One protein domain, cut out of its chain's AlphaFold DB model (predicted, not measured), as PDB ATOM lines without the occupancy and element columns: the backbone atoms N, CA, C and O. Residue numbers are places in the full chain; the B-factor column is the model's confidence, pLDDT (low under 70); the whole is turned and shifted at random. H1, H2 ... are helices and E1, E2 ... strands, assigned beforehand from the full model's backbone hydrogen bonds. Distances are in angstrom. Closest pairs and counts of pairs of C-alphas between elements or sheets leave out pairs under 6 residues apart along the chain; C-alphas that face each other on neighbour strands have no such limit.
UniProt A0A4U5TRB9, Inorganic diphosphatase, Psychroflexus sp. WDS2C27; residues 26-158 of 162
ATOM      1  N   ALA A  26     179.970 171.495 169.144       91.12
ATOM      2  CA  ALA A  26     181.314 171.285 168.597       91.12
ATOM      3  C   ALA A  26     181.770 172.421 167.665       91.12
ATOM      4  O   ALA A  26     182.969 172.648 167.534       91.12
ATOM      5  N   GLN A  27     180.828 173.137 167.041       92.75
ATOM      6  CA  GLN A  27     181.099 174.222 166.088       92.75
ATOM      7  C   GLN A  27     180.991 175.628 166.701       92.75
ATOM      8  O   GLN A  27     181.058 176.622 165.979       92.75
ATOM      9  N   LEU A  28     180.794 175.741 168.017       95.25
ATOM     10  CA  LEU A  28     180.820 177.038 168.693       95.25
ATOM     11  C   LEU A  28     182.236 177.620 168.675       95.25
ATOM     12  O   LEU A  28     183.217 176.891 168.818       95.25
ATOM     13  N   ASN A  29     182.347 178.943 168.560       96.69
ATOM     14  CA  ASN A  29     183.633 179.620 168.694       96.69
ATOM     15  C   ASN A  29     184.216 179.370 170.090       96.69
ATOM     16  O   ASN A  29     183.510 179.510 171.089       96.69
ATOM     17  N   SER A  30     185.515 179.079 170.176       97.31
ATOM     18  CA  SER A  30     186.193 178.914 171.467       97.31
ATOM     19  C   SER A  30     186.206 180.201 172.296       97.31
ATOM     20  O   SER A  30     186.385 180.127 173.502       97.31
ATOM     21  N   TYR A  31     185.994 181.364 171.672       97.38
ATOM     22  CA  TYR A  31     185.936 182.668 172.331       97.38
ATOM     23  C   TYR A  31     184.611 183.379 172.034       97.38
ATOM     24  O   TYR A  31     184.042 183.212 170.951       97.38
ATOM     25  N   ASP A  32     184.104 184.133 173.012       95.06
ATOM     26  CA  ASP A  32     182.936 185.003 172.848       95.06
ATOM     27  C   ASP A  32     183.311 186.333 172.161       95.06
ATOM     28  O   ASP A  32     184.460 186.569 171.796       95.06
ATOM     29  N   ILE A  33     182.331 187.225 171.968       95.25
ATOM     30  CA  ILE A  33     182.544 188.537 171.326       95.25
ATOM     31  C   ILE A  33     183.440 189.495 172.135       95.25
ATOM     32  O   ILE A  33     183.875 190.516 171.613       95.25
ATOM     33  N   ASN A  34     183.705 189.183 173.403       95.31
ATOM     34  CA  ASN A  34     184.552 189.966 174.299       95.31
ATOM     35  C   ASN A  34     185.912 189.281 174.535       95.31
ATOM     36  O   ASN A  34     186.571 189.583 175.530       95.31
ATOM     37  N   ASP A  35     186.305 188.340 173.670       95.38
ATOM     38  CA  ASP A  35     187.534 187.544 173.774       95.38
ATOM     39  C   ASP A  35     187.656 186.718 175.072       95.38
ATOM     40  O   ASP A  35     188.756 186.333 175.485       95.38
ATOM     41  N   ASN A  36     186.537 186.375 175.723       96.06
ATOM     42  CA  ASN A  36     186.553 185.409 176.823       96.06
ATOM     43  C   ASN A  36     186.489 183.987 176.276       96.06
ATOM     44  O   ASN A  36     185.710 183.703 175.368       96.06
ATOM     45  N   LEU A  37     187.248 183.071 176.879       98.25
ATOM     46  CA  LEU A  37     187.167 181.655 176.535       98.25
ATOM     47  C   LEU A  37     185.766 181.122 176.872       98.25
ATOM     48  O   LEU A  37     185.247 181.383 177.956       98.25
ATOM     49  N   GLN A  38     185.167 180.357 175.969       98.44
ATOM     50  CA  GLN A  38     183.895 179.679 176.181       98.44
ATOM     51  C   GLN A  38     184.123 178.231 176.606       98.44
ATOM     52  O   GLN A  38     185.000 177.540 176.088       98.44
ATOM     53  N   ALA A  39     183.287 177.765 177.524       98.56
ATOM     54  CA  ALA A  39     183.191 176.371 177.918       98.56
ATOM     55  C   ALA A  39     181.750 175.885 177.752       98.56
ATOM     56  O   ALA A  39     180.801 176.636 177.997       98.56
ATOM     57  N   VAL A  40     181.592 174.622 177.369       98.56
ATOM     58  CA  VAL A  40     180.304 173.929 177.332       98.56
ATOM     59  C   VAL A  40     180.290 172.922 178.468       98.56
ATOM     60  O   VAL A  40     181.122 172.023 178.503       98.56
ATOM     61  N   VAL A  41     179.361 173.081 179.407       98.75
ATOM     62  CA  VAL A  41     179.272 172.214 180.587       98.75
ATOM     63  C   VAL A  41     178.655 170.872 180.210       98.75
ATOM     64  O   VAL A  41     177.553 170.823 179.670       98.75
ATOM     65  N   GLU A  42     179.315 169.783 180.577       98.69
ATOM     66  CA  GLU A  42     178.796 168.423 180.428       98.69
ATOM     67  C   GLU A  42     178.287 167.891 181.766       98.69
ATOM     68  O   GLU A  42     177.148 167.423 181.862       98.69
ATOM     69  N   ILE A  43     179.090 168.049 182.824       98.69
ATOM     70  CA  ILE A  43     178.814 167.484 184.147       98.69
ATOM     71  C   ILE A  43     178.777 168.608 185.192       98.69
ATOM     72  O   ILE A  43     179.808 169.214 185.503       98.69
ATOM     73  N   PRO A  44     177.595 168.910 185.757       98.69
ATOM     74  CA  PRO A  44     177.463 169.853 186.858       98.69
ATOM     75  C   PRO A  44     178.233 169.412 188.106       98.69
ATOM     76  O   PRO A  44     178.219 168.233 188.475       98.69
ATOM     77  N   VAL A  45     178.826 170.376 188.817       98.31
ATOM     78  CA  VAL A  45     179.435 170.128 190.136       98.31
ATOM     79  C   VAL A  45     178.440 169.462 191.090       98.31
ATOM     80  O   VAL A  45     177.257 169.810 191.128       98.31
ATOM     81  N   GLY A  46     178.928 168.506 191.877       97.62
ATOM     82  CA  GLY A  46     178.142 167.754 192.854       97.62
ATOM     83  C   GLY A  46     177.361 166.574 192.269       97.62
ATOM     84  O   GLY A  46     176.836 165.768 193.038       97.62
ATOM     85  N   THR A  47     177.329 166.412 190.945       98.06
ATOM     86  CA  THR A  47     176.730 165.239 190.286       98.06
ATOM     87  C   THR A  47     177.778 164.162 190.007       98.06
ATOM     88  O   THR A  47     178.977 164.412 190.132       98.06
ATOM     89  N   ASN A  48     177.353 162.940 189.679       97.19
ATOM     90  CA  ASN A  48     178.243 161.783 189.516       97.19
ATOM     91  C   ASN A  48     177.995 160.959 188.240       97.19
ATOM     92  O   ASN A  48     178.704 159.981 188.003       97.19
ATOM     93  N   ASN A  49     177.035 161.340 187.397       97.50
ATOM     94  CA  ASN A  49     176.841 160.710 186.092       97.50
ATOM     95  C   ASN A  49     177.938 161.184 185.132       97.50
ATOM     96  O   ASN A  49     178.154 162.390 185.007       97.50
ATOM     97  N   LYS A  50     178.617 160.259 184.441       97.12
ATOM     98  CA  LYS A  50     179.546 160.636 183.365       97.12
ATOM     99  C   LYS A  50     178.722 160.984 182.131       97.12
ATOM    100  O   LYS A  50     178.212 160.087 181.475       97.12
ATOM    101  N   ILE A  51     178.550 162.272 181.872       98.00
ATOM    102  CA  ILE A  51     177.840 162.789 180.701       98.00
ATOM    103  C   ILE A  51     178.871 163.386 179.753       98.00
ATOM    104  O   ILE A  51     179.780 164.068 180.218       98.00
ATOM    105  N   GLU A  52     178.704 163.141 178.460       96.69
ATOM    106  CA  GLU A  52     179.564 163.647 177.390       96.69
ATOM    107  C   GLU A  52     178.709 164.158 176.230       96.69
ATOM    108  O   GLU A  52     177.590 163.689 175.988       96.69
ATOM    109  N   TYR A  53     179.214 165.153 175.513       97.00
ATOM    110  CA  TYR A  53     178.589 165.639 174.296       97.00
ATOM    111  C   TYR A  53     178.953 164.752 173.101       97.00
ATOM    112  O   TYR A  53     180.113 164.633 172.719       97.00
ATOM    113  N   ASN A  54     177.937 164.193 172.450       95.06
ATOM    114  CA  ASN A  54     178.076 163.440 171.215       95.06
ATOM    115  C   ASN A  54     177.855 164.365 169.997       95.06
ATOM    116  O   ASN A  54     176.710 164.732 169.691       95.06
ATOM    117  N   PRO A  55     178.913 164.730 169.246       91.88
ATOM    118  CA  PRO A  55     178.791 165.621 168.093       91.88
ATOM    119  C   PRO A  55     178.061 164.978 166.905       91.88
ATOM    120  O   PRO A  55     177.565 165.695 166.038       91.88
ATOM    121  N   THR A  56     177.959 163.643 166.859       92.38
ATOM    122  CA  THR A  56     177.319 162.910 165.750       92.38
ATOM    123  C   THR A  56     175.814 163.143 165.721       92.38
ATOM    124  O   THR A  56     175.220 163.291 164.654       92.38
ATOM    125  N   ASN A  57     175.184 163.176 166.896       94.00
ATOM    126  CA  ASN A  57     173.736 163.326 167.034       94.00
ATOM    127  C   ASN A  57     173.322 164.602 167.788       94.00
ATOM    128  O   ASN A  57     172.123 164.847 167.951       94.00
ATOM    129  N   ASN A  58     174.298 165.425 168.186       94.38
ATOM    130  CA  ASN A  58     174.123 166.701 168.868       94.38
ATOM    131  C   ASN A  58     173.382 166.575 170.214       94.38
ATOM    132  O   ASN A  58     172.436 167.324 170.483       94.38
ATOM    133  N   ARG A  59     173.784 165.611 171.051       96.25
ATOM    134  CA  ARG A  59     173.160 165.336 172.358       96.25
ATOM    135  C   ARG A  59     174.194 165.191 173.462       96.25
ATOM    136  O   ARG A  59     175.312 164.765 173.218       96.25
ATOM    137  N   PHE A  60     173.781 165.515 174.682       97.56
ATOM    138  CA  PHE A  60     174.503 165.124 175.888       97.56
ATOM    139  C   PHE A  60     174.005 163.749 176.310       97.56
ATOM    140  O   PHE A  60     172.810 163.573 176.569       97.56
ATOM    141  N   GLU A  61     174.907 162.781 176.338       97.25
ATOM    142  CA  GLU A  61     174.602 161.376 176.568       97.25
ATOM    143  C   GLU A  61     175.390 160.886 177.777       97.25
ATOM    144  O   GLU A  61     176.519 161.311 178.015       97.25
ATOM    145  N   GLN A  62     174.778 160.019 178.578       97.31
ATOM    146  CA  GLN A  62     175.506 159.369 179.657       97.31
ATOM    147  C   GLN A  62     176.360 158.247 179.067       97.31
ATOM    148  O   GLN A  62     175.846 157.382 178.358       97.31
ATOM    149  N   ASP A  63     177.648 158.256 179.392       95.19
ATOM    150  CA  ASP A  63     178.586 157.202 179.024       95.19
ATOM    151  C   ASP A  63     178.131 155.851 179.608       95.19
ATOM    152  O   ASP A  63     177.415 155.792 180.614       95.19
ATOM    153  N   THR A  64     178.530 154.747 178.986       95.19
ATOM    154  CA  THR A  64     178.153 153.383 179.377       95.19
ATOM    155  C   THR A  64     179.394 152.585 179.755       95.19
ATOM    156  O   THR A  64     180.344 152.483 178.987       95.19
ATOM    157  N   LEU A  65     179.371 151.941 180.923       92.62
ATOM    158  CA  LEU A  65     180.432 151.050 181.387       92.62
ATOM    159  C   LEU A  65     179.829 149.701 181.789       92.62
ATOM    160  O   LEU A  65     178.875 149.646 182.562       92.62
ATOM    161  N   ASN A  66     180.381 148.601 181.267       91.44
ATOM    162  CA  ASN A  66     179.906 147.231 181.521       91.44
ATOM    163  C   ASN A  66     178.408 147.014 181.212       91.44
ATOM    164  O   ASN A  66     177.722 146.274 181.913       91.44
ATOM    165  N   GLY A  67     177.895 147.670 180.167       91.56
ATOM    166  CA  GLY A  67     176.502 147.532 179.729       91.56
ATOM    167  C   GLY A  67     175.477 148.337 180.539       91.56
ATOM    168  O   GLY A  67     174.284 148.202 180.282       91.56
ATOM    169  N   GLY A  68     175.915 149.175 181.485       93.38
ATOM    170  CA  GLY A  68     175.048 150.084 182.238       93.38
ATOM    171  C   GLY A  68     175.547 151.535 182.232       93.38
ATOM    172  O   GLY A  68     176.701 151.781 181.875       93.38
ATOM    173  N   PRO A  69     174.708 152.506 182.642       95.19
ATOM    174  CA  PRO A  69     175.108 153.907 182.715       95.19
ATOM    175  C   PRO A  69     176.311 154.091 183.645       95.19
ATOM    176  O   PRO A  69     176.322 153.610 184.781       95.19
ATOM    177  N   ARG A  70     177.335 154.798 183.175       96.81
ATOM    178  CA  ARG A  70     178.553 155.062 183.936       96.81
ATOM    179  C   ARG A  70     178.268 156.105 185.011       96.81
ATOM    180  O   ARG A  70     177.899 157.248 184.725       96.81
ATOM    181  N   VAL A  71     178.472 155.701 186.261       95.62
ATOM    182  CA  VAL A  71     178.310 156.536 187.454       95.62
ATOM    183  C   VAL A  71     179.589 156.463 188.280       95.62
ATOM    184  O   VAL A  71     180.099 155.376 188.560       95.62
ATOM    185  N   ILE A  72     180.114 157.619 188.677       94.69
ATOM    186  CA  ILE A  72     181.271 157.714 189.565       94.69
ATOM    187  C   ILE A  72     180.823 157.358 190.989       94.69
ATOM    188  O   ILE A  72     179.996 158.047 191.582       94.69
ATOM    189  N   GLN A  73     181.345 156.254 191.528       90.94
ATOM    190  CA  GLN A  73     180.851 155.685 192.790       90.94
ATOM    191  C   GLN A  73     181.507 156.273 194.047       90.94
ATOM    192  O   GLN A  73     180.913 156.214 195.117       90.94
ATOM    193  N   PHE A  74     182.726 156.811 193.945       89.94
ATOM    194  CA  PHE A  74     183.506 157.215 195.122       89.94
ATOM    195  C   PHE A  74     183.245 158.666 195.551       89.94
ATOM    196  O   PHE A  74     183.027 158.927 196.730       89.94
ATOM    197  N   LEU A  75     183.268 159.613 194.609       92.25
ATOM    198  CA  LEU A  75     183.075 161.039 194.862       92.25
ATOM    199  C   LEU A  75     182.406 161.683 193.646       92.25
ATOM    200  O   LEU A  75     182.781 161.403 192.509       92.25
ATOM    201  N   SER A  76     181.435 162.563 193.888       96.25
ATOM    202  CA  SER A  76     180.867 163.416 192.842       96.25
ATOM    203  C   SER A  76     181.919 164.344 192.230       96.25
ATOM    204  O   SER A  76     182.944 164.637 192.846       96.25
ATOM    205  N   TYR A  77     181.643 164.881 191.041       97.31
ATOM    206  CA  TYR A  77     182.515 165.871 190.412       97.31
ATOM    207  C   TYR A  77     182.657 167.099 191.328       97.31
ATOM    208  O   TYR A  77     181.646 167.739 191.637       97.31
ATOM    209  N   PRO A  78     183.878 167.446 191.780       95.75
ATOM    210  CA  PRO A  78     184.089 168.520 192.754       95.75
ATOM    211  C   PRO A  78     183.976 169.918 192.135       95.75
ATOM    212  O   PRO A  78     183.942 170.918 192.847       95.75
ATOM    213  N   VAL A  79     183.911 169.993 190.804       97.06
ATOM    214  CA  VAL A  79     183.845 171.213 189.993       97.06
ATOM    215  C   VAL A  79     182.939 170.955 188.789       97.06
ATOM    216  O   VAL A  79     182.670 169.796 188.472       97.06
ATOM    217  N   ASN A  80     182.466 172.004 188.108       98.62
ATOM    218  CA  ASN A  80     181.766 171.778 186.842       98.62
ATOM    219  C   ASN A  80     182.797 171.339 185.796       98.62
ATOM    220  O   ASN A  80     183.889 171.911 185.729       98.62
ATOM    221  N   TYR A  81     182.436 170.341 185.002       98.50
ATOM    222  CA  TYR A  81     183.283 169.745 183.977       98.50
ATOM    223  C   TYR A  81     182.674 169.966 182.598       98.50
ATOM    224  O   TYR A  81     181.447 169.938 182.445       98.50
ATOM    225  N   GLY A  82     183.523 170.148 181.599       98.31
ATOM    226  CA  GLY A  82     183.109 170.156 180.210       98.31
ATOM    227  C   GLY A  82     184.291 170.357 179.279       98.31
ATOM    228  O   GLY A  82     185.429 170.082 179.653       98.31
ATOM    229  N   PHE A  83     184.023 170.928 178.110       98.12
ATOM    230  CA  PHE A  83     185.024 171.113 177.063       98.12
ATOM    231  C   PHE A  83     185.037 172.531 176.490       98.12
ATOM    232  O   PHE A  83     184.064 173.290 176.589       98.12
ATOM    233  N   VAL A  84     186.153 172.882 175.853       98.00
ATOM    234  CA  VAL A  84     186.291 174.092 175.036       98.00
ATOM    235  C   VAL A  84     185.887 173.765 173.593       98.00
ATOM    236  O   VAL A  84     186.532 172.929 172.951       98.00
ATOM    237  N   PRO A  85     184.848 174.406 173.035       97.06
ATOM    238  CA  PRO A  85     184.367 174.089 171.694       97.06
ATOM    239  C   PRO A  85     185.371 174.512 170.615       97.06
ATOM    240  O   PRO A  85     186.212 175.381 170.847       97.06
ATOM    241  N   SER A  86     185.284 173.909 169.424       94.94
ATOM    242  CA  SER A  86     186.216 174.131 168.301       94.94
ATOM    243  C   SER A  86     187.703 173.932 168.646       94.94
ATOM    244  O   SER A  86     188.578 174.558 168.049       94.94
ATOM    245  N   THR A  87     188.003 173.043 169.594       93.62
ATOM    246  CA  THR A  87     189.369 172.598 169.900       93.62
ATOM    247  C   THR A  87     189.509 171.099 169.648       93.62
ATOM    248  O   THR A  87     188.514 170.387 169.543       93.62
ATOM    249  N   SER A  88     190.745 170.625 169.506       90.50
ATOM    250  CA  SER A  88     191.067 169.198 169.449       90.50
ATOM    251  C   SER A  88     192.519 168.996 169.880       90.50
ATOM    252  O   SER A  88     193.414 169.736 169.444       90.50
ATOM    253  N   MET A  89     192.771 168.019 170.749       83.44
ATOM    254  CA  MET A  89     194.129 167.652 171.140       83.44
ATOM    255  C   MET A  89     194.824 166.884 170.007       83.44
ATOM    256  O   MET A  89     194.354 165.862 169.519       83.44
ATOM    257  N   ARG A  90     195.984 167.375 169.549       79.06
ATOM    258  CA  ARG A  90     196.672 166.801 168.378       79.06
ATOM    259  C   ARG A  90     197.234 165.406 168.674       79.06
ATOM    260  O   ARG A  90     198.189 165.264 169.437       79.06
ATOM    261  N   THR A  91     196.762 164.405 167.941       78.62
ATOM    262  CA  THR A  91     197.219 163.006 168.045       78.62
ATOM    263  C   THR A  91     198.684 162.804 167.646       78.62
ATOM    264  O   THR A  91     199.391 162.011 168.260       78.62
ATOM    265  N   GLN A  92     199.208 163.598 166.700       74.88
ATOM    266  CA  GLN A  92     200.641 163.601 166.343       74.88
ATOM    267  C   GLN A  92     201.573 164.063 167.485       74.88
ATOM    268  O   GLN A  92     202.790 163.969 167.355       74.88
ATOM    269  N   GLY A  93     201.016 164.577 168.587       68.81
ATOM    270  CA  GLY A  93     201.726 164.934 169.818       68.81
ATOM    271  C   GLY A  93     201.281 164.113 171.033       68.81
ATOM    272  O   GLY A  93     201.403 164.602 172.152       68.81
ATOM    273  N   ASN A  94     200.749 162.905 170.814       78.56
ATOM    274  CA  ASN A  94     200.146 162.023 171.820       78.56
ATOM    275  C   ASN A  94     198.859 162.563 172.470       78.56
ATOM    276  O   ASN A  94     198.532 162.118 173.560       78.56
ATOM    277  N   GLY A  95     198.136 163.512 171.869       75.31
ATOM    278  CA  GLY A  95     196.781 163.857 172.324       75.31
ATOM    279  C   GLY A  95     195.770 162.740 172.040       75.31
ATOM    280  O   GLY A  95     196.010 161.909 171.161       75.31
ATOM    281  N   ASP A  96     194.652 162.738 172.759       79.81
ATOM    282  CA  ASP A  96     193.524 161.805 172.580       79.81
ATOM    283  C   ASP A  96     192.682 162.080 171.317       79.81
ATOM    284  O   ASP A  96     192.080 161.160 170.770       79.81
ATOM    285  N   GLY A  97     192.722 163.307 170.788       84.19
ATOM    286  CA  GLY A  97     191.921 163.734 169.636       84.19
ATOM    287  C   GLY A  97     190.650 164.489 170.024       84.19
ATOM    288  O   GLY A  97     190.034 165.117 169.154       84.19
ATOM    289  N   ASP A  98     190.311 164.499 171.308       87.19
ATOM    290  CA  ASP A  98     189.082 165.072 171.833       87.19
ATOM    291  C   ASP A  98     189.195 166.595 172.006       87.19
ATOM    292  O   ASP A  98     190.298 167.169 171.970       87.19
ATOM    293  N   PRO A  99     188.054 167.301 172.133       93.56
ATOM    294  CA  PRO A  99     188.047 168.688 172.566       93.56
ATOM    295  C   PRO A  99     188.793 168.868 173.891       93.56
ATOM    296  O   PRO A  99     188.763 168.012 174.765       93.56
ATOM    297  N   LEU A 100     189.444 170.016 174.061       95.12
ATOM    298  CA  LEU A 100     190.211 170.307 175.264       95.12
ATOM    299  C   LEU A 100     189.294 170.414 176.486       95.12
ATOM    300  O   LEU A 100     188.421 171.286 176.544       95.12
ATOM    301  N   ASP A 101     189.557 169.579 177.483       97.06
ATOM    302  CA  ASP A 101     188.812 169.546 178.734       97.06
ATOM    303  C   ASP A 101     189.015 170.796 179.594       97.06
ATOM    304  O   ASP A 101     190.097 171.400 179.660       97.06
ATOM    305  N   ILE A 102     187.968 171.160 180.334       98.44
ATOM    306  CA  ILE A 102     187.972 172.318 181.222       98.44
ATOM    307  C   ILE A 102     187.203 172.071 182.524       98.44
ATOM    308  O   ILE A 102     186.079 171.575 182.563       98.44
ATOM    309  N   LEU A 103     187.841 172.473 183.620       98.31
ATOM    310  CA  LEU A 103     187.322 172.491 184.979       98.31
ATOM    311  C   LEU A 103     186.941 173.926 185.347       98.31
ATOM    312  O   LEU A 103     187.754 174.849 185.211       98.31
ATOM    313  N   ILE A 104     185.721 174.122 185.842       98.38
ATOM    314  CA  ILE A 104     185.169 175.448 186.143       98.38
ATOM    315  C   ILE A 104     184.829 175.534 187.635       98.38
ATOM    316  O   ILE A 104     183.855 174.935 188.111       98.38
ATOM    317  N   LEU A 105     185.628 176.315 188.365       97.19
ATOM    318  CA  LEU A 105     185.436 176.613 189.784       97.19
ATOM    319  C   LEU A 105     184.334 177.663 189.958       97.19
ATOM    320  O   LEU A 105     184.499 178.818 189.567       97.19
ATOM    321  N   GLY A 106     183.209 177.279 190.556       96.12
ATOM    322  CA  GLY A 106     182.084 178.186 190.771       96.12
ATOM    323  C   GLY A 106     180.829 177.474 191.261       96.12
ATOM    324  O   GLY A 106     180.881 176.347 191.754       96.12
ATOM    325  N   LYS A 107     179.686 178.149 191.126       97.44
ATOM    326  CA  LYS A 107     178.366 177.591 191.444       97.44
ATOM    327  C   LYS A 107     178.002 176.472 190.473       97.44
ATOM    328  O   LYS A 107     178.569 176.368 189.387       97.44
ATOM    329  N   THR A 108     177.009 175.670 190.846       98.12
ATOM    330  CA  THR A 108     176.460 174.638 189.964       98.12
ATOM    331  C   THR A 108     175.892 175.234 188.684       98.12
ATOM    332  O   THR A 108     175.063 176.144 188.717       98.12
ATOM    333  N   LEU A 109     176.355 174.697 187.557       98.50
ATOM    334  CA  LEU A 109     175.889 175.012 186.211       98.50
ATOM    335  C   LEU A 109     175.022 173.866 185.677       98.50
ATOM    336  O   LEU A 109     174.881 172.831 186.322       98.50
ATOM    337  N   LYS A 110     174.408 174.044 184.508       98.44
ATOM    338  CA  LYS A 110     173.589 173.000 183.870       98.44
ATOM    339  C   LYS A 110     174.357 172.327 182.736       98.44
ATOM    340  O   LYS A 110     175.088 173.005 182.025       98.44
ATOM    341  N   THR A 111     174.132 171.034 182.511       98.56
ATOM    342  CA  THR A 111     174.565 170.359 181.278       98.56
ATOM    343  C   THR A 111     174.055 171.122 180.051       98.56
ATOM    344  O   THR A 111     172.903 171.562 180.021       98.56
ATOM    345  N   GLY A 112     174.919 171.324 179.060       98.19
ATOM    346  CA  GLY A 112     174.664 172.120 177.861       98.19
ATOM    347  C   GLY A 112     174.696 173.633 178.062       98.19
ATOM    348  O   GLY A 112     174.461 174.372 177.103       98.19
ATOM    349  N   GLN A 113     174.989 174.120 179.271       98.38
ATOM    350  CA  GLN A 113     175.199 175.545 179.494       98.38
ATOM    351  C   GLN A 113     176.526 175.980 178.864       98.38
ATOM    352  O   GLN A 113     177.579 175.424 179.169       98.38
ATOM    353  N   ILE A 114     176.458 177.006 178.016       98.31
ATOM    354  CA  ILE A 114     177.623 177.711 177.480       98.31
ATOM    355  C   ILE A 114     177.963 178.832 178.459       98.31
ATOM    356  O   ILE A 114     177.071 179.576 178.880       98.31
ATOM    357  N   ILE A 115     179.225 178.943 178.854       98.31
ATOM    358  CA  ILE A 115     179.667 179.937 179.831       98.31
ATOM    359  C   ILE A 115     181.021 180.528 179.446       98.31
ATOM    360  O   ILE A 115     181.934 179.810 179.042       98.31
ATOM    361  N   ALA A 116     181.146 181.846 179.596       98.31
ATOM    362  CA  ALA A 116     182.414 182.548 179.475       98.31
ATOM    363  C   ALA A 116     183.247 182.357 180.753       98.31
ATOM    364  O   ALA A 116     182.766 182.552 181.876       98.31
ATOM    365  N   VAL A 117     184.508 181.976 180.581       98.19
ATOM    366  CA  VAL A 117     185.429 181.637 181.665       98.19
ATOM    367  C   VAL A 117     186.791 182.292 181.468       98.19
ATOM    368  O   VAL A 117     187.242 182.560 180.355       98.19
ATOM    369  N   LYS A 118     187.478 182.526 182.584       96.75
ATOM    370  CA  LYS A 118     188.874 182.947 182.630       96.75
ATOM    371  C   LYS A 118     189.744 181.748 183.019       96.75
ATOM    372  O   LYS A 118     189.604 181.252 184.141       96.75
ATOM    373  N   PRO A 119     190.665 181.297 182.152       97.06
ATOM    374  CA  PRO A 119     191.680 180.321 182.528       97.06
ATOM    375  C   PRO A 119     192.577 180.873 183.638       97.06
ATOM    376  O   PRO A 119     193.041 182.013 183.571       97.06
ATOM    377  N   ILE A 120     192.834 180.060 184.656       96.31
ATOM    378  CA  ILE A 120     193.715 180.411 185.774       96.31
ATOM    379  C   ILE A 120     194.902 179.461 185.907       96.31
ATOM    380  O   ILE A 120     195.910 179.861 186.481       96.31
ATOM    381  N   GLY A 121     194.809 178.246 185.361       95.12
ATOM    382  CA  GLY A 121     195.867 177.239 185.397       95.12
ATOM    383  C   GLY A 121     195.561 176.049 184.487       95.12
ATOM    384  O   GLY A 121     194.611 176.076 183.709       95.12
ATOM    385  N   MET A 122     196.372 174.998 184.590       94.62
ATOM    386  CA  MET A 122     196.205 173.762 183.824       94.62
ATOM    387  C   MET A 122     196.686 172.569 184.644       94.62
ATOM    388  O   MET A 122     197.765 172.618 185.239       94.62
ATOM    389  N   LEU A 123     195.909 171.492 184.626       93.62
ATOM    390  CA  LEU A 123     196.321 170.181 185.099       93.62
ATOM    391  C   LEU A 123     196.898 169.423 183.907       93.62
ATOM    392  O   LEU A 123     196.226 169.246 182.893       93.62
ATOM    393  N   ARG A 124     198.155 168.997 184.028       91.62
ATOM    394  CA  ARG A 124     198.804 168.161 183.019       91.62
ATOM    395  C   ARG A 124     198.638 166.707 183.415       91.62
ATOM    396  O   ARG A 124     199.283 166.274 184.371       91.62
ATOM    397  N   MET A 125     197.780 165.980 182.710       89.25
ATOM    398  CA  MET A 125     197.528 164.571 182.986       89.25
ATOM    399  C   MET A 125     197.878 163.713 181.773       89.25
ATOM    400  O   MET A 125     198.032 164.192 180.647       89.25
ATOM    401  N   LYS A 126     198.077 162.427 182.052       87.50
ATOM    402  CA  LYS A 126     198.150 161.392 181.034       87.50
ATOM    403  C   LYS A 126     197.068 160.369 181.330       87.50
ATOM    404  O   LYS A 126     197.076 159.829 182.436       87.50
ATOM    405  N   ASP A 127     196.212 160.089 180.358       82.25
ATOM    406  CA  ASP A 127     195.259 158.984 180.416       82.25
ATOM    407  C   ASP A 127     195.649 157.931 179.375       82.25
ATOM    408  O   ASP A 127     195.874 158.241 178.208       82.25
ATOM    409  N   ASN A 128     195.841 156.689 179.821       84.19
ATOM    410  CA  ASN A 128     196.260 155.555 178.985       84.19
ATOM    411  C   ASN A 128     197.451 155.839 178.036       84.19
ATOM    412  O   ASN A 128     197.566 155.259 176.960       84.19
ATOM    413  N   GLY A 129     198.367 156.721 178.449       82.00
ATOM    414  CA  GLY A 129     199.557 157.106 177.680       82.00
ATOM    415  C   GLY A 129     199.370 158.307 176.744       82.00
ATOM    416  O   GLY A 129     200.382 158.873 176.314       82.00
ATOM    417  N   ALA A 130     198.133 158.740 176.497       86.44
ATOM    418  CA  ALA A 130     197.820 159.986 175.805       86.44
ATOM    419  C   ALA A 130     197.874 161.178 176.774       86.44
ATOM    420  O   ALA A 130     197.681 161.027 177.979       86.44
ATOM    421  N   LEU A 131     198.193 162.366 176.265       87.38
ATOM    422  CA  LEU A 131     198.063 163.623 176.989       87.38
ATOM    423  C   LEU A 131     196.584 163.984 177.079       87.38
ATOM    424  O   LEU A 131     195.935 164.102 176.048       87.38
ATOM    425  N   ASP A 132     196.135 164.241 178.300       88.44
ATOM    426  CA  ASP A 132     194.780 164.676 178.635       88.44
ATOM    427  C   ASP A 132     194.929 165.896 179.557       88.44
ATOM    428  O   ASP A 132     195.032 165.799 180.782       88.44
ATOM    429  N   ASN A 133     195.129 167.070 178.959       92.12
ATOM    430  CA  ASN A 133     195.329 168.287 179.738       92.12
ATOM    431  C   ASN A 133     193.978 168.918 180.044       92.12
ATOM    432  O   ASN A 133     193.182 169.137 179.141       92.12
ATOM    433  N   LYS A 134     193.779 169.342 181.292       95.56
ATOM    434  CA  LYS A 134     192.537 169.995 181.710       95.56
ATOM    435  C   LYS A 134     192.808 171.439 182.092       95.56
ATOM    436  O   LYS A 134     193.640 171.713 182.962       95.56
ATOM    437  N   ILE A 135     192.131 172.384 181.449       97.31
ATOM    438  CA  ILE A 135     192.202 173.794 181.843       97.31
ATOM    439  C   ILE A 135     191.515 173.953 183.200       97.31
ATOM    440  O   ILE A 135     190.410 173.465 183.399       97.31
ATOM    441  N   LEU A 136     192.133 174.682 184.127       97.50
ATOM    442  CA  LEU A 136     191.461 175.160 185.334       97.50
ATOM    443  C   LEU A 136     190.999 176.597 185.110       97.50
ATOM    444  O   LEU A 136     191.798 177.451 184.714       97.50
ATOM    445  N   SER A 137     189.729 176.882 185.381       97.88
ATOM    446  CA  SER A 137     189.104 178.167 185.072       97.88
ATOM    447  C   SER A 137     188.083 178.611 186.121       97.88
ATOM    448  O   SER A 137     187.670 177.836 186.985       97.88
ATOM    449  N   VAL A 138     187.675 179.876 186.027       97.50
ATOM    450  CA  VAL A 138     186.591 180.490 186.810       97.50
ATOM    451  C   VAL A 138     185.622 181.220 185.870       97.50
ATOM    452  O   VAL A 138     186.073 181.738 184.848       97.50
ATOM    453  N   PRO A 139     184.317 181.320 186.179       97.81
ATOM    454  CA  PRO A 139     183.380 182.127 185.396       97.81
ATOM    455  C   PRO A 139     183.801 183.595 185.312       97.81
ATOM    456  O   PRO A 139     184.319 184.140 186.286       97.81
ATOM    457  N   THR A 140     183.536 184.268 184.193       96.62
ATOM    458  CA  THR A 140     183.751 185.724 184.085       96.62
ATOM    459  C   THR A 140     182.669 186.520 184.817       96.62
ATOM    460  O   THR A 140     182.959 187.545 185.432       96.62
ATOM    461  N   GLU A 141     181.430 186.025 184.819       95.62
ATOM    462  CA  GLU A 141     180.312 186.647 185.526       95.62
ATOM    463  C   GLU A 141     180.314 186.304 187.025       95.62
ATOM    464  O   GLU A 141     180.211 185.139 187.424       95.62
ATOM    465  N   SER A 142     180.310 187.337 187.872       94.38
ATOM    466  CA  SER A 142     180.337 187.211 189.339       94.38
ATOM    467  C   SER A 142     179.181 186.392 189.918       94.38
ATOM    468  O   SER A 142     179.347 185.717 190.931       94.38
ATOM    469  N   LYS A 143     178.012 186.372 189.262       95.94
ATOM    470  CA  LYS A 143     176.849 185.598 189.731       95.94
ATOM    471  C   LYS A 143     177.111 184.089 189.788       95.94
ATOM    472  O   LYS A 143     176.463 183.415 190.591       95.94
ATOM    473  N   TYR A 144     178.042 183.579 188.977       97.12
ATOM    474  CA  TYR A 144     178.449 182.169 188.945       97.12
ATOM    475  C   TYR A 144     179.710 181.882 189.770       97.12
ATOM    476  O   TYR A 144     180.030 180.716 189.991       97.12
ATOM    477  N   GLN A 145     180.410 182.906 190.254       95.19
ATOM    478  CA  GLN A 145     181.568 182.733 191.127       95.19
ATOM    479  C   GLN A 145     181.107 182.406 192.557       95.19
ATOM    480  O   GLN A 145     180.105 182.930 193.050       95.19
ATOM    481  N   THR A 146     181.827 181.504 193.220       90.31
ATOM    482  CA  THR A 146     181.676 181.206 194.659       90.31
ATOM    483  C   THR A 146     182.756 181.882 195.495       90.31
ATOM    484  O   THR A 146     182.526 182.180 196.662       90.31
ATOM    485  N   LEU A 147     183.915 182.134 194.890       84.75
ATOM    486  CA  LEU A 147     185.081 182.773 195.483       84.75
ATOM    487  C   LEU A 147     185.643 183.782 194.484       84.75
ATOM    488  O   LEU A 147     185.541 183.575 193.272       84.75
ATOM    489  N   ASP A 148     186.264 184.841 194.993       87.56
ATOM    490  CA  ASP A 148     186.880 185.874 194.162       87.56
ATOM    491  C   ASP A 148     188.290 185.475 193.695       87.56
ATOM    492  O   ASP A 148     189.278 186.125 194.017       87.56
ATOM    493  N   ILE A 149     188.388 184.371 192.952       90.31
ATOM    494  CA  ILE A 149     189.669 183.837 192.474       90.31
ATOM    495  C   ILE A 149     190.075 184.547 191.183       90.31
ATOM    496  O   ILE A 149     189.386 184.465 190.162       90.31
ATOM    497  N   LYS A 150     191.242 185.198 191.180       88.12
ATOM    498  CA  LYS A 150     191.751 185.922 189.996       88.12
ATOM    499  C   LYS A 150     192.844 185.192 189.221       88.12
ATOM    500  O   LYS A 150     193.078 185.535 188.054       88.12
ATOM    501  N   SER A 151     193.532 184.242 189.853       90.62
ATOM    502  CA  SER A 151     194.676 183.508 189.291       90.62
ATOM    503  C   SER A 151     194.948 182.203 190.046       90.62
ATOM    504  O   SER A 151     194.458 182.018 191.159       90.62
ATOM    505  N   PHE A 152     195.794 181.322 189.498       89.94
ATOM    506  CA  PHE A 152     196.261 180.146 190.242       89.94
ATOM    507  C   PHE A 152     197.047 180.519 191.505       89.94
ATOM    508  O   PHE A 152     196.899 179.863 192.529       89.94
ATOM    509  N   LYS A 153     197.843 181.598 191.467       90.56
ATOM    510  CA  LYS A 153     198.569 182.082 192.651       90.56
ATOM    511  C   LYS A 153     197.599 182.422 193.780       90.56
ATOM    512  O   LYS A 153     197.787 181.968 194.901       90.56
ATOM    513  N   ASP A 154     196.553 183.166 193.453       87.75
ATOM    514  CA  ASP A 154     195.498 183.561 194.382       87.75
ATOM    515  C   ASP A 154     194.772 182.342 194.975       87.75
ATOM    516  O   ASP A 154     194.707 182.194 196.194       87.75
ATOM    517  N   LEU A 155     194.380 181.387 194.122       86.75
ATOM    518  CA  LEU A 155     193.836 180.096 194.557       86.75
ATOM    519  C   LEU A 155     194.785 179.373 195.534       86.75
ATOM    520  O   LEU A 155     194.376 178.960 196.614       86.75
ATOM    521  N   SER A 156     196.068 179.264 195.183       85.50
ATOM    522  CA  SER A 156     197.065 178.520 195.965       85.50
ATOM    523  C   SER A 156     197.485 179.190 197.275       85.50
ATOM    524  O   SER A 156     197.999 178.516 198.161       85.50
ATOM    525  N   GLN A 157     197.321 180.508 197.406       85.25
ATOM    526  CA  GLN A 157     197.809 181.266 198.564       85.25
ATOM    527  C   GLN A 157     196.675 181.656 199.507       85.25
ATOM    528  O   GLN A 157     196.803 181.483 200.718       85.25
ATOM    529  N   ASN A 158     195.559 182.132 198.956       81.62
ATOM    530  CA  ASN A 158     194.458 182.705 199.728       81.62
ATOM    531  C   ASN A 158     193.311 181.710 199.956       81.62
ATOM    532  O   ASN A 158     192.472 181.926 200.828       81.62
TER     533      ASN A 158
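What this domain is: This is residues 26 to 158 of the 162 residues of the protein "Inorganic diphosphatase" of Psychroflexus sp. WDS2C27 (UniProt A0A4U5TRB9). Five strands, E1, E4, E5, E7 and E6, ring a small closed barrel, and the long hairpin E6 and E7 reaches past E5. A separate two-strand hairpin, E2 and E3, sits by the end of E1, and the short helix H1 sits outside the barrel, over E6. The printed part has 133 residues with seven named strands and one named helix, in the order E1 E2 E3 E4 E5 E6 E7 H1 along the chain; under half of the residues, 54, are in named elements, and of these 47 are in strands and 7 in the helix, a mostly strand class. The whole is compact, radius of gyration of the C-alphas 14.9 A, spanning 43 by 34 by 28 A.

Where its parts are: E1 is residues 37 to 43, from C-alpha 37 at (187.167, 181.655, 176.535), 18.1 A long. E2 is 51 to 54, E3 59 to 62, E4 80 to 83 and E5 101 to 104. E6, 114 to 127, 25.9 A, bends by 100 degrees at residue 118. E7 is 130 to 139, 28.1 A. H1, 152 to 158, ends at C-alpha 158 at (194.458, 182.705, 199.728).

How they stand to each other: E1 and E4 are antiparallel, N 42 to O 81 2.8 A. E4 and E5, an antiparallel hairpin, have N 102 to O 82 at 2.8 A. E5 and E7 are parallel, N 103 to O 135 2.8 A. The hairpin E6 and E7 has N 120 to O 136 at 2.8 A. E6 and E1 close the ring antiparallel, N 117 to O 37 2.8 A. In the hairpin E2 and E3, N 54 to O 59 is 2.8 A. The closest C-alphas of E1 and E2, Glu 42 and Glu 52, are 5.7 A apart. H1 is on the barrel and stands up from the sheet; the C-alphas of Ile 120 and Phe 152 are closest, 5.1 A. Every O i to N i+4 pair of H1 is within hydrogen-bond range.

The domain as a whole: The C-alphas farthest apart, Gly 67 and Asn 158, are 44.3 A apart. The printed part has no cut. The links E3 to E4, E4 to E5 and E7 to H1 are long. Mean pLDDT of the printed part is 93.4; residue 93 is under 70.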